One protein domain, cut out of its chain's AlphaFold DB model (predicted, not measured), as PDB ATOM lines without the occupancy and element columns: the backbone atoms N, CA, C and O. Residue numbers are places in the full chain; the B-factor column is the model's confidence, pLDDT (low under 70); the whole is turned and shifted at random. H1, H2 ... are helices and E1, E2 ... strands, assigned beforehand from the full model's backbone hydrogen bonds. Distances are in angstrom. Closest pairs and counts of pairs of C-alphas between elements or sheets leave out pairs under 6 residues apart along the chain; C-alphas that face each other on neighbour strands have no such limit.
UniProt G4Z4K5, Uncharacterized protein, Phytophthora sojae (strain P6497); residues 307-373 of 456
ATOM      1  N   THR A 307     196.933 194.349 125.925       78.25
ATOM      2  CA  THR A 307     197.842 193.290 125.448       78.25
ATOM      3  C   THR A 307     198.313 192.307 126.523       78.25
ATOM      4  O   THR A 307     198.764 191.228 126.144       78.25
ATOM      5  N   GLU A 308     198.203 192.638 127.814       79.06
ATOM      6  CA  GLU A 308     198.414 191.719 128.949       79.06
ATOM      7  C   GLU A 308     197.185 190.826 129.164       79.06
ATOM      8  O   GLU A 308     197.320 189.618 129.343       79.06
ATOM      9  N   LEU A 309     195.983 191.411 129.091       75.38
ATOM     10  CA  LEU A 309     194.708 190.723 129.318       75.38
ATOM     11  C   LEU A 309     194.260 189.877 128.113       75.38
ATOM     12  O   LEU A 309     193.737 188.771 128.281       75.38
ATOM     13  N   TYR A 310     194.472 190.384 126.893       83.50
ATOM     14  CA  TYR A 310     193.893 189.823 125.673       83.50
ATOM     15  C   TYR A 310     194.925 189.546 124.566       83.50
ATOM     16  O   TYR A 310     195.970 190.194 124.425       83.50
ATOM     17  N   LYS A 311     194.625 188.519 123.770       87.88
ATOM     18  CA  LYS A 311     195.250 188.191 122.487       87.88
ATOM     19  C   LYS A 311     194.854 189.246 121.448       87.88
ATOM     20  O   LYS A 311     193.870 189.966 121.617       87.88
ATOM     21  N   ARG A 312     195.596 189.322 120.343       87.25
ATOM     22  CA  ARG A 312     195.161 190.103 119.177       87.25
ATOM     23  C   ARG A 312     194.097 189.322 118.404       87.25
ATOM     24  O   ARG A 312     194.149 188.098 118.355       87.25
ATOM     25  N   LEU A 313     193.150 190.044 117.811       87.75
ATOM     26  CA  LEU A 313     192.178 189.484 116.878       87.75
ATOM     27  C   LEU A 313     192.803 189.453 115.478       87.75
ATOM     28  O   LEU A 313     192.831 190.465 114.775       87.75
ATOM     29  N   ASP A 314     193.359 188.305 115.103       87.50
ATOM     30  CA  ASP A 314     194.056 188.155 113.828       87.50
ATOM     31  C   ASP A 314     193.084 188.124 112.642       87.50
ATOM     32  O   ASP A 314     191.985 187.575 112.701       87.50
ATOM     33  N   GLY A 315     193.491 188.743 111.529       86.88
ATOM     34  CA  GLY A 315     192.665 188.819 110.323       86.88
ATOM     35  C   GLY A 315     191.423 189.712 110.443       86.88
ATOM     36  O   GLY A 315     190.521 189.556 109.626       86.88
ATOM     37  N   ILE A 316     191.382 190.651 111.400       87.25
ATOM     38  CA  ILE A 316     190.240 191.546 111.686       87.25
ATOM     39  C   ILE A 316     189.591 192.187 110.441       87.25
ATOM     40  O   ILE A 316     188.373 192.295 110.385       87.25
ATOM     41  N   GLN A 317     190.370 192.516 109.403       88.62
ATOM     42  CA  GLN A 317     189.891 193.069 108.122       88.62
ATOM     43  C   GLN A 317     188.913 192.156 107.350       88.62
ATOM     44  O   GLN A 317     188.262 192.614 106.419       88.62
ATOM     45  N   LYS A 318     188.815 190.869 107.708       90.00
ATOM     46  CA  LYS A 318     187.872 189.901 107.121       90.00
ATOM     47  C   LYS A 318     186.455 190.014 107.697       90.00
ATOM     48  O   LYS A 318     185.560 189.324 107.214       90.00
ATOM     49  N   PHE A 319     186.267 190.813 108.746       89.50
ATOM     50  CA  PHE A 319     185.020 190.944 109.490       89.50
ATOM     51  C   PHE A 319     184.551 192.405 109.488       89.50
ATOM     52  O   PHE A 319     185.349 193.324 109.659       89.50
ATOM     53  N   GLN A 320     183.250 192.607 109.292       86.19
ATOM     54  CA  GLN A 320     182.614 193.926 109.214       86.19
ATOM     55  C   GLN A 320     181.846 194.276 110.498       86.19
ATOM     56  O   GLN A 320     181.656 195.453 110.801       86.19
ATOM     57  N   ILE A 321     181.402 193.266 111.254       86.31
ATOM     58  CA  ILE A 321     180.596 193.428 112.468       86.31
ATOM     59  C   ILE A 321     181.247 192.630 113.603       86.31
ATOM     60  O   ILE A 321     181.627 191.471 113.420       86.31
ATOM     61  N   PHE A 322     181.339 193.252 114.778       89.06
ATOM     62  CA  PHE A 322     181.874 192.660 116.001       89.06
ATOM     63  C   PHE A 322     180.881 192.884 117.140       89.06
ATOM     64  O   PHE A 322     180.488 194.021 117.398       89.06
ATOM     65  N   THR A 323     180.515 191.814 117.838       85.88
ATOM     66  CA  THR A 323     179.657 191.859 119.024       85.88
ATOM     67  C   THR A 323     180.439 191.325 120.218       85.88
ATOM     68  O   THR A 323     181.113 190.300 120.123       85.88
ATOM     69  N   MET A 324     180.351 192.014 121.353       84.56
ATOM     70  CA  MET A 324     180.933 191.586 122.625       84.56
ATOM     71  C   MET A 324     179.847 191.634 123.692       84.56
ATOM     72  O   MET A 324     179.154 192.644 123.810       84.56
ATOM     73  N   ASP A 325     179.707 190.562 124.465       79.12
ATOM     74  CA  ASP A 325     178.771 190.516 125.584       79.12
ATOM     75  C   ASP A 325     179.480 190.907 126.889       79.12
ATOM     76  O   ASP A 325     180.547 190.389 127.227       79.12
ATOM     77  N   ALA A 326     178.859 191.802 127.658       74.31
ATOM     78  CA  ALA A 326     179.297 192.151 129.002       74.31
ATOM     79  C   ALA A 326     179.191 190.968 129.985       74.31
ATOM     80  O   ALA A 326     179.823 191.006 131.044       74.31
ATOM     81  N   SER A 327     178.426 189.914 129.674       76.62
ATOM     82  CA  SER A 327     178.415 188.672 130.454       76.62
ATOM     83  C   SER A 327     179.749 187.913 130.330       76.62
ATOM     84  O   SER A 327     180.325 187.570 131.368       76.62
ATOM     85  N   GLN A 328     180.291 187.787 129.107       76.88
ATOM     86  CA  GLN A 328     181.477 186.998 128.726       76.88
ATOM     87  C   GLN A 328     182.663 187.880 128.257       76.88
ATOM     88  O   GLN A 328     182.972 187.950 127.062       76.88
ATOM     89  N   PRO A 329     183.382 188.551 129.178       76.06
ATOM     90  CA  PRO A 329     184.505 189.417 128.822       76.06
ATOM     91  C   PRO A 329     185.635 188.641 128.128       76.06
ATOM     92  O   PRO A 329     186.138 187.643 128.638       76.06
ATOM     93  N   GLY A 330     186.089 189.152 126.981       78.50
ATOM     94  CA  GLY A 330     187.161 188.544 126.188       78.50
ATOM     95  C   GLY A 330     186.700 187.566 125.107       78.50
ATOM     96  O   GLY A 330     187.548 187.101 124.351       78.50
ATOM     97  N   VAL A 331     185.399 187.287 124.982       86.00
ATOM     98  CA  VAL A 331     184.827 186.646 123.787       86.00
ATOM     99  C   VAL A 331     184.360 187.735 122.818       86.00
ATOM    100  O   VAL A 331     183.733 188.712 123.229       86.00
ATOM    101  N   VAL A 332     184.687 187.584 121.533       89.31
ATOM    102  CA  VAL A 332     184.231 188.473 120.455       89.31
ATOM    103  C   VAL A 332     183.558 187.638 119.376       89.31
ATOM    104  O   VAL A 332     184.185 186.771 118.770       89.31
ATOM    105  N   VAL A 333     182.286 187.919 119.112       90.31
ATOM    106  CA  VAL A 333     181.525 187.310 118.021       90.31
ATOM    107  C   VAL A 333     181.751 188.144 116.762       90.31
ATOM    108  O   VAL A 333     181.413 189.327 116.724       90.31
ATOM    109  N   CYS A 334     182.354 187.544 115.740       91.88
ATOM    110  CA  CYS A 334     182.810 188.227 114.533       91.88
ATOM    111  C   CYS A 334     181.977 187.792 113.317       91.88
ATOM    112  O   CYS A 334     181.805 186.599 113.077       91.88
ATOM    113  N   LYS A 335     181.494 188.744 112.515       90.50
ATOM    114  CA  LYS A 335     180.714 188.494 111.289       90.50
ATOM    115  C   LYS A 335     181.351 189.183 110.078       90.50
ATOM    116  O   LYS A 335     181.820 190.316 110.173       90.50
ATOM    117  N   LYS A 336     181.355 188.506 108.925       91.06
ATOM    118  CA  LYS A 336     181.868 189.032 107.642       91.06
ATOM    119  C   LYS A 336     180.937 190.080 107.023       91.06
ATOM    120  O   LYS A 336     181.415 191.005 106.384       91.06
ATOM    121  N   GLY A 337     179.633 189.941 107.256       80.62
ATOM    122  CA  GLY A 337     178.574 190.884 106.892       80.62
ATOM    123  C   GLY A 337     177.307 190.604 107.717       80.62
ATOM    124  O   GLY A 337     177.343 189.724 108.579       80.62
ATOM    125  N   PRO A 338     176.184 191.307 107.480       77.44
ATOM    126  CA  PRO A 338     174.973 191.182 108.303       77.44
ATOM    127  C   PRO A 338     174.457 189.739 108.414       77.44
ATOM    128  O   PRO A 338     174.368 189.189 109.516       77.44
ATOM    129  N   GLU A 339     174.251 189.087 107.268       81.44
ATOM    130  CA  GLU A 339     173.673 187.739 107.172       81.44
ATOM    131  C   GLU A 339     174.708 186.606 107.286       81.44
ATOM    132  O   GLU A 339     174.356 185.432 107.232       81.44
ATOM    133  N   SER A 340     176.003 186.919 107.434       86.00
ATOM    134  CA  SER A 340     177.027 185.872 107.547       86.00
ATOM    135  C   SER A 340     176.958 185.173 108.903       86.00
ATOM    136  O   SER A 340     176.748 185.835 109.922       86.00
ATOM    137  N   GLU A 341     177.238 183.872 108.921       88.69
ATOM    138  CA  GLU A 341     177.365 183.068 110.138       88.69
ATOM    139  C   GLU A 341     178.354 183.702 111.150       88.69
ATOM    140  O   GLU A 341     179.429 184.171 110.747       88.69
ATOM    141  N   PRO A 342     178.000 183.779 112.447       90.06
ATOM    142  CA  PRO A 342     178.871 184.331 113.480       90.06
ATOM    143  C   PRO A 342     180.032 183.386 113.819       90.06
ATOM    144  O   PRO A 342     179.835 182.201 114.065       90.06
ATOM    145  N   VAL A 343     181.245 183.935 113.909       92.25
ATOM    146  CA  VAL A 343     182.448 183.219 114.359       92.25
ATOM    147  C   VAL A 343     182.835 183.722 115.747       92.25
ATOM    148  O   VAL A 343     183.258 184.868 115.896       92.25
ATOM    149  N   GLU A 344     182.702 182.881 116.768       89.81
ATOM    150  CA  GLU A 344     183.117 183.220 118.133       89.81
ATOM    151  C   GLU A 344     184.633 183.070 118.308       89.81
ATOM    152  O   GLU A 344     185.213 182.027 118.003       89.81
ATOM    153  N   ILE A 345     185.295 184.118 118.803       89.12
ATOM    154  CA  ILE A 345     186.747 184.148 118.992       89.12
ATOM    155  C   ILE A 345     187.067 184.565 120.430       89.12
ATOM    156  O   ILE A 345     186.813 185.696 120.848       89.12
ATOM    157  N   SER A 346     187.659 183.643 121.193       87.12
ATOM    158  CA  SER A 346     188.090 183.886 122.574       87.12
ATOM    159  C   SER A 346     189.490 184.509 122.621       87.12
ATOM    160  O   SER A 346     190.524 183.843 122.468       87.12
ATOM    161  N   LEU A 347     189.514 185.822 122.853       86.69
ATOM    162  CA  LEU A 347     190.720 186.631 122.995       86.69
ATOM    163  C   LEU A 347     191.336 186.555 124.396       86.69
ATOM    164  O   LEU A 347     192.431 187.075 124.582       86.69
ATOM    165  N   SER A 348     190.701 185.932 125.390       79.69
ATOM    166  CA  SER A 348     191.266 185.866 126.745       79.69
ATOM    167  C   SER A 348     192.630 185.161 126.767       79.69
ATOM    168  O   SER A 348     192.851 184.141 126.100       79.69
ATOM    169  N   ARG A 349     193.580 185.721 127.523       78.38
ATOM    170  CA  ARG A 349     194.849 185.058 127.847       78.38
ATOM    171  C   ARG A 349     194.698 184.235 129.124       78.38
ATOM    172  O   ARG A 349     194.066 184.671 130.087       78.38
ATOM    173  N   GLN A 350     195.324 183.064 129.122       68.56
ATOM    174  CA  GLN A 350     195.687 182.364 130.348       68.56
ATOM    175  C   GLN A 350     197.050 182.884 130.806       68.56
ATOM    176  O   GLN A 350     197.952 183.060 129.983       68.56
ATOM    177  N   ILE A 351     197.182 183.124 132.104       60.88
ATOM    178  CA  ILE A 351     198.435 183.434 132.791       60.88
ATOM    179  C   ILE A 351     198.563 182.364 133.875       60.88
ATOM    180  O   ILE A 351     197.624 182.158 134.642       60.88
ATOM    181  N   ASP A 352     199.659 181.607 133.864       53.72
ATOM    182  CA  ASP A 352     199.916 180.490 134.791       53.72
ATOM    183  C   ASP A 352     198.772 179.451 134.867       53.72
ATOM    184  O   ASP A 352     198.458 178.892 135.916       53.72
ATOM    185  N   GLY A 353     198.111 179.206 133.727       56.03
ATOM    186  CA  GLY A 353     196.956 178.304 133.597       56.03
ATOM    187  C   GLY A 353     195.610 178.901 134.035       56.03
ATOM    188  O   GLY A 353     194.565 178.305 133.782       56.03
ATOM    189  N   ILE A 354     195.608 180.094 134.632       57.00
ATOM    190  CA  ILE A 354     194.417 180.784 135.134       57.00
ATOM    191  C   ILE A 354     193.956 181.824 134.101       57.00
ATOM    192  O   ILE A 354     194.748 182.610 133.578       57.00
ATOM    193  N   PHE A 355     192.659 181.854 133.786       59.41
ATOM    194  CA  PHE A 355     192.078 182.948 133.000       59.41
ATOM    195  C   PHE A 355     192.002 184.221 133.846       59.41
ATOM    196  O   PHE A 355     191.569 184.174 134.998       59.41
ATOM    197  N   THR A 356     192.358 185.375 133.276       63.41
ATOM    198  CA  THR A 356     192.202 186.643 134.008       63.41
ATOM    199  C   THR A 356     190.725 186.891 134.324       63.41
ATOM    200  O   THR A 356     189.903 186.957 133.410       63.41
ATOM    201  N   THR A 357     190.382 187.014 135.613       64.75
ATOM    202  CA  THR A 357     188.978 187.111 136.036       64.75
ATOM    203  C   THR A 357     188.333 188.423 135.601       64.75
ATOM    204  O   THR A 357     188.999 189.447 135.398       64.75
ATOM    205  N   LYS A 358     187.000 188.396 135.510       66.50
ATOM    206  CA  LYS A 358     186.163 189.544 135.159       66.50
ATOM    207  C   LYS A 358     186.442 190.750 136.055       66.50
ATOM    208  O   LYS A 358     186.616 191.850 135.547       66.50
ATOM    209  N   GLU A 359     186.585 190.542 137.362       69.19
ATOM    210  CA  GLU A 359     186.840 191.602 138.341       69.19
ATOM    211  C   GLU A 359     188.257 192.179 138.244       69.19
ATOM    212  O   GLU A 359     188.437 193.348 138.585       69.19
ATOM    213  N   LYS A 360     189.263 191.393 137.817       70.94
ATOM    214  CA  LYS A 360     190.623 191.911 137.576       70.94
ATOM    215  C   LYS A 360     190.645 192.747 136.296       70.94
ATOM    216  O   LYS A 360     191.112 193.881 136.333       70.94
ATOM    217  N   GLY A 361     190.092 192.225 135.198       70.56
ATOM    218  CA  GLY A 361     189.992 192.962 133.935       70.56
ATOM    219  C   GLY A 361     189.175 194.251 134.075       70.56
ATOM    220  O   GLY A 361     189.615 195.308 133.633       70.56
ATOM    221  N   GLN A 362     188.032 194.189 134.763       69.19
ATOM    222  CA  GLN A 362     187.173 195.349 134.992       69.19
ATOM    223  C   GLN A 362     187.843 196.401 135.886       69.19
ATOM    224  O   GLN A 362     187.812 197.569 135.519       69.19
ATOM    225  N   ARG A 363     188.513 196.024 136.990       69.69
ATOM    226  CA  ARG A 363     189.280 196.985 137.812       69.69
ATOM    227  C   ARG A 363     190.415 197.643 137.028       69.69
ATOM    228  O   ARG A 363     190.459 198.862 136.946       69.69
ATOM    229  N   MET A 364     191.248 196.858 136.337       66.50
ATOM    230  CA  MET A 364     192.344 197.403 135.517       66.50
ATOM    231  C   MET A 364     191.872 198.341 134.394       66.50
ATOM    232  O   MET A 364     192.663 199.152 133.916       66.50
ATOM    233  N   MET A 365     190.607 198.248 133.967       65.50
ATOM    234  CA  MET A 365     189.999 199.240 133.080       65.50
ATOM    235  C   MET A 365     189.435 200.441 133.856       65.50
ATOM    236  O   MET A 365     189.796 201.567 133.531       65.50
ATOM    237  N   THR A 366     188.607 200.234 134.886       66.19
ATOM    238  CA  THR A 366     187.948 201.310 135.653       66.19
ATOM    239  C   THR A 366     188.932 202.240 136.363       66.19
ATOM    240  O   THR A 366     188.789 203.455 136.238       66.19
ATOM    241  N   ASP A 367     189.974 201.712 137.012       65.06
ATOM    242  CA  ASP A 367     191.014 202.509 137.690       65.06
ATOM    243  C   ASP A 367     191.706 203.484 136.706       65.06
ATOM    244  O   ASP A 367     192.196 204.553 137.070       65.06
ATOM    245  N   HIS A 368     191.718 203.126 135.416       60.03
ATOM    246  CA  HIS A 368     192.261 203.919 134.314       60.03
ATOM    247  C   HIS A 368     191.228 204.855 133.648       60.03
ATOM    248  O   HIS A 368     191.608 205.722 132.856       60.03
ATOM    249  N   ILE A 369     189.933 204.718 133.965       57.16
ATOM    250  CA  ILE A 369     188.868 205.664 133.591       57.16
ATOM    251  C   ILE A 369     188.821 206.821 134.594       57.16
ATOM    252  O   ILE A 369     188.740 207.967 134.166       57.16
ATOM    253  N   GLU A 370     188.925 206.563 135.903       52.22
ATOM    254  CA  GLU A 370     188.753 207.598 136.949       52.22
ATOM    255  C   GLU A 370     189.785 208.741 136.886       52.22
ATOM    256  O   GLU A 370     189.524 209.852 137.346       52.22
ATOM    257  N   THR A 371     190.928 208.522 136.227       50.88
ATOM    258  CA  THR A 371     191.908 209.584 135.922       50.88
ATOM    259  C   THR A 371     191.337 210.667 134.980       50.88
ATOM    260  O   THR A 371     191.835 211.792 134.945       50.88
ATOM    261  N   LEU A 372     190.276 210.365 134.222       48.22
ATOM    262  CA  LEU A 372     189.576 211.296 133.337       48.22
ATOM    263  C   LEU A 372     188.430 212.000 134.080       48.22
ATOM    264  O   LEU A 372     187.253 211.723 133.852       48.22
ATOM    265  N   SER A 373     188.776 212.958 134.943       48.62
ATOM    266  CA  SER A 373     187.784 213.896 135.488       48.62
ATOM    267  C   SER A 373     187.030 214.601 134.345       48.62
ATOM    268  O   SER A 373     187.680 215.081 133.409       48.62
TER     269      SER A 373
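What this domain is: This is residues 307 to 373 of the 456 residues of an uncharacterized protein of Phytophthora sojae (strain P6497) (UniProt G4Z4K5). With little regular structure, this is a small three-stranded antiparallel meander, each strand the neighbour of the one before; the unnamed residues 307 to 320 pass over one face, and one helix, H1, lies well away from it. Residues 365 to 373 stick out. The 67 printed residues hold E1, E2, E3 and H1 in that order, 21 residues in a mixed class; the whole is loose, radius of gyration of the C-alphas 14.0 A, spans 38 by 36 by 21 A.

Where its parts are: E2 is residues 331 to 335, 13.3 A; E1 is 321 to 323, beginning at C-alpha (180.596, 193.428, 112.468); E3 is 343 to 346, 10.0 A. H1 is 358 to 366, 11.9 A, ending at C-alpha (187.948, 201.310, 135.653).

How they stand to each other: Hairpin E1 and E2 has N 323 and O 333 at 2.9 A; hairpin E2 and E3 has N 334 and O 343 at 2.8 A, both within hydrogen-bond range. H1, with every O i to N i+4 pair within range, is not on the sheet.

The domain as a whole: The C-alphas of Glu 341 and Ser 373, the farthest two, are 41.2 A apart. The printed part has no cut. The link E3 to H1 is long. pLDDT is under 70 at residues 350 to 359 and 362 to 373.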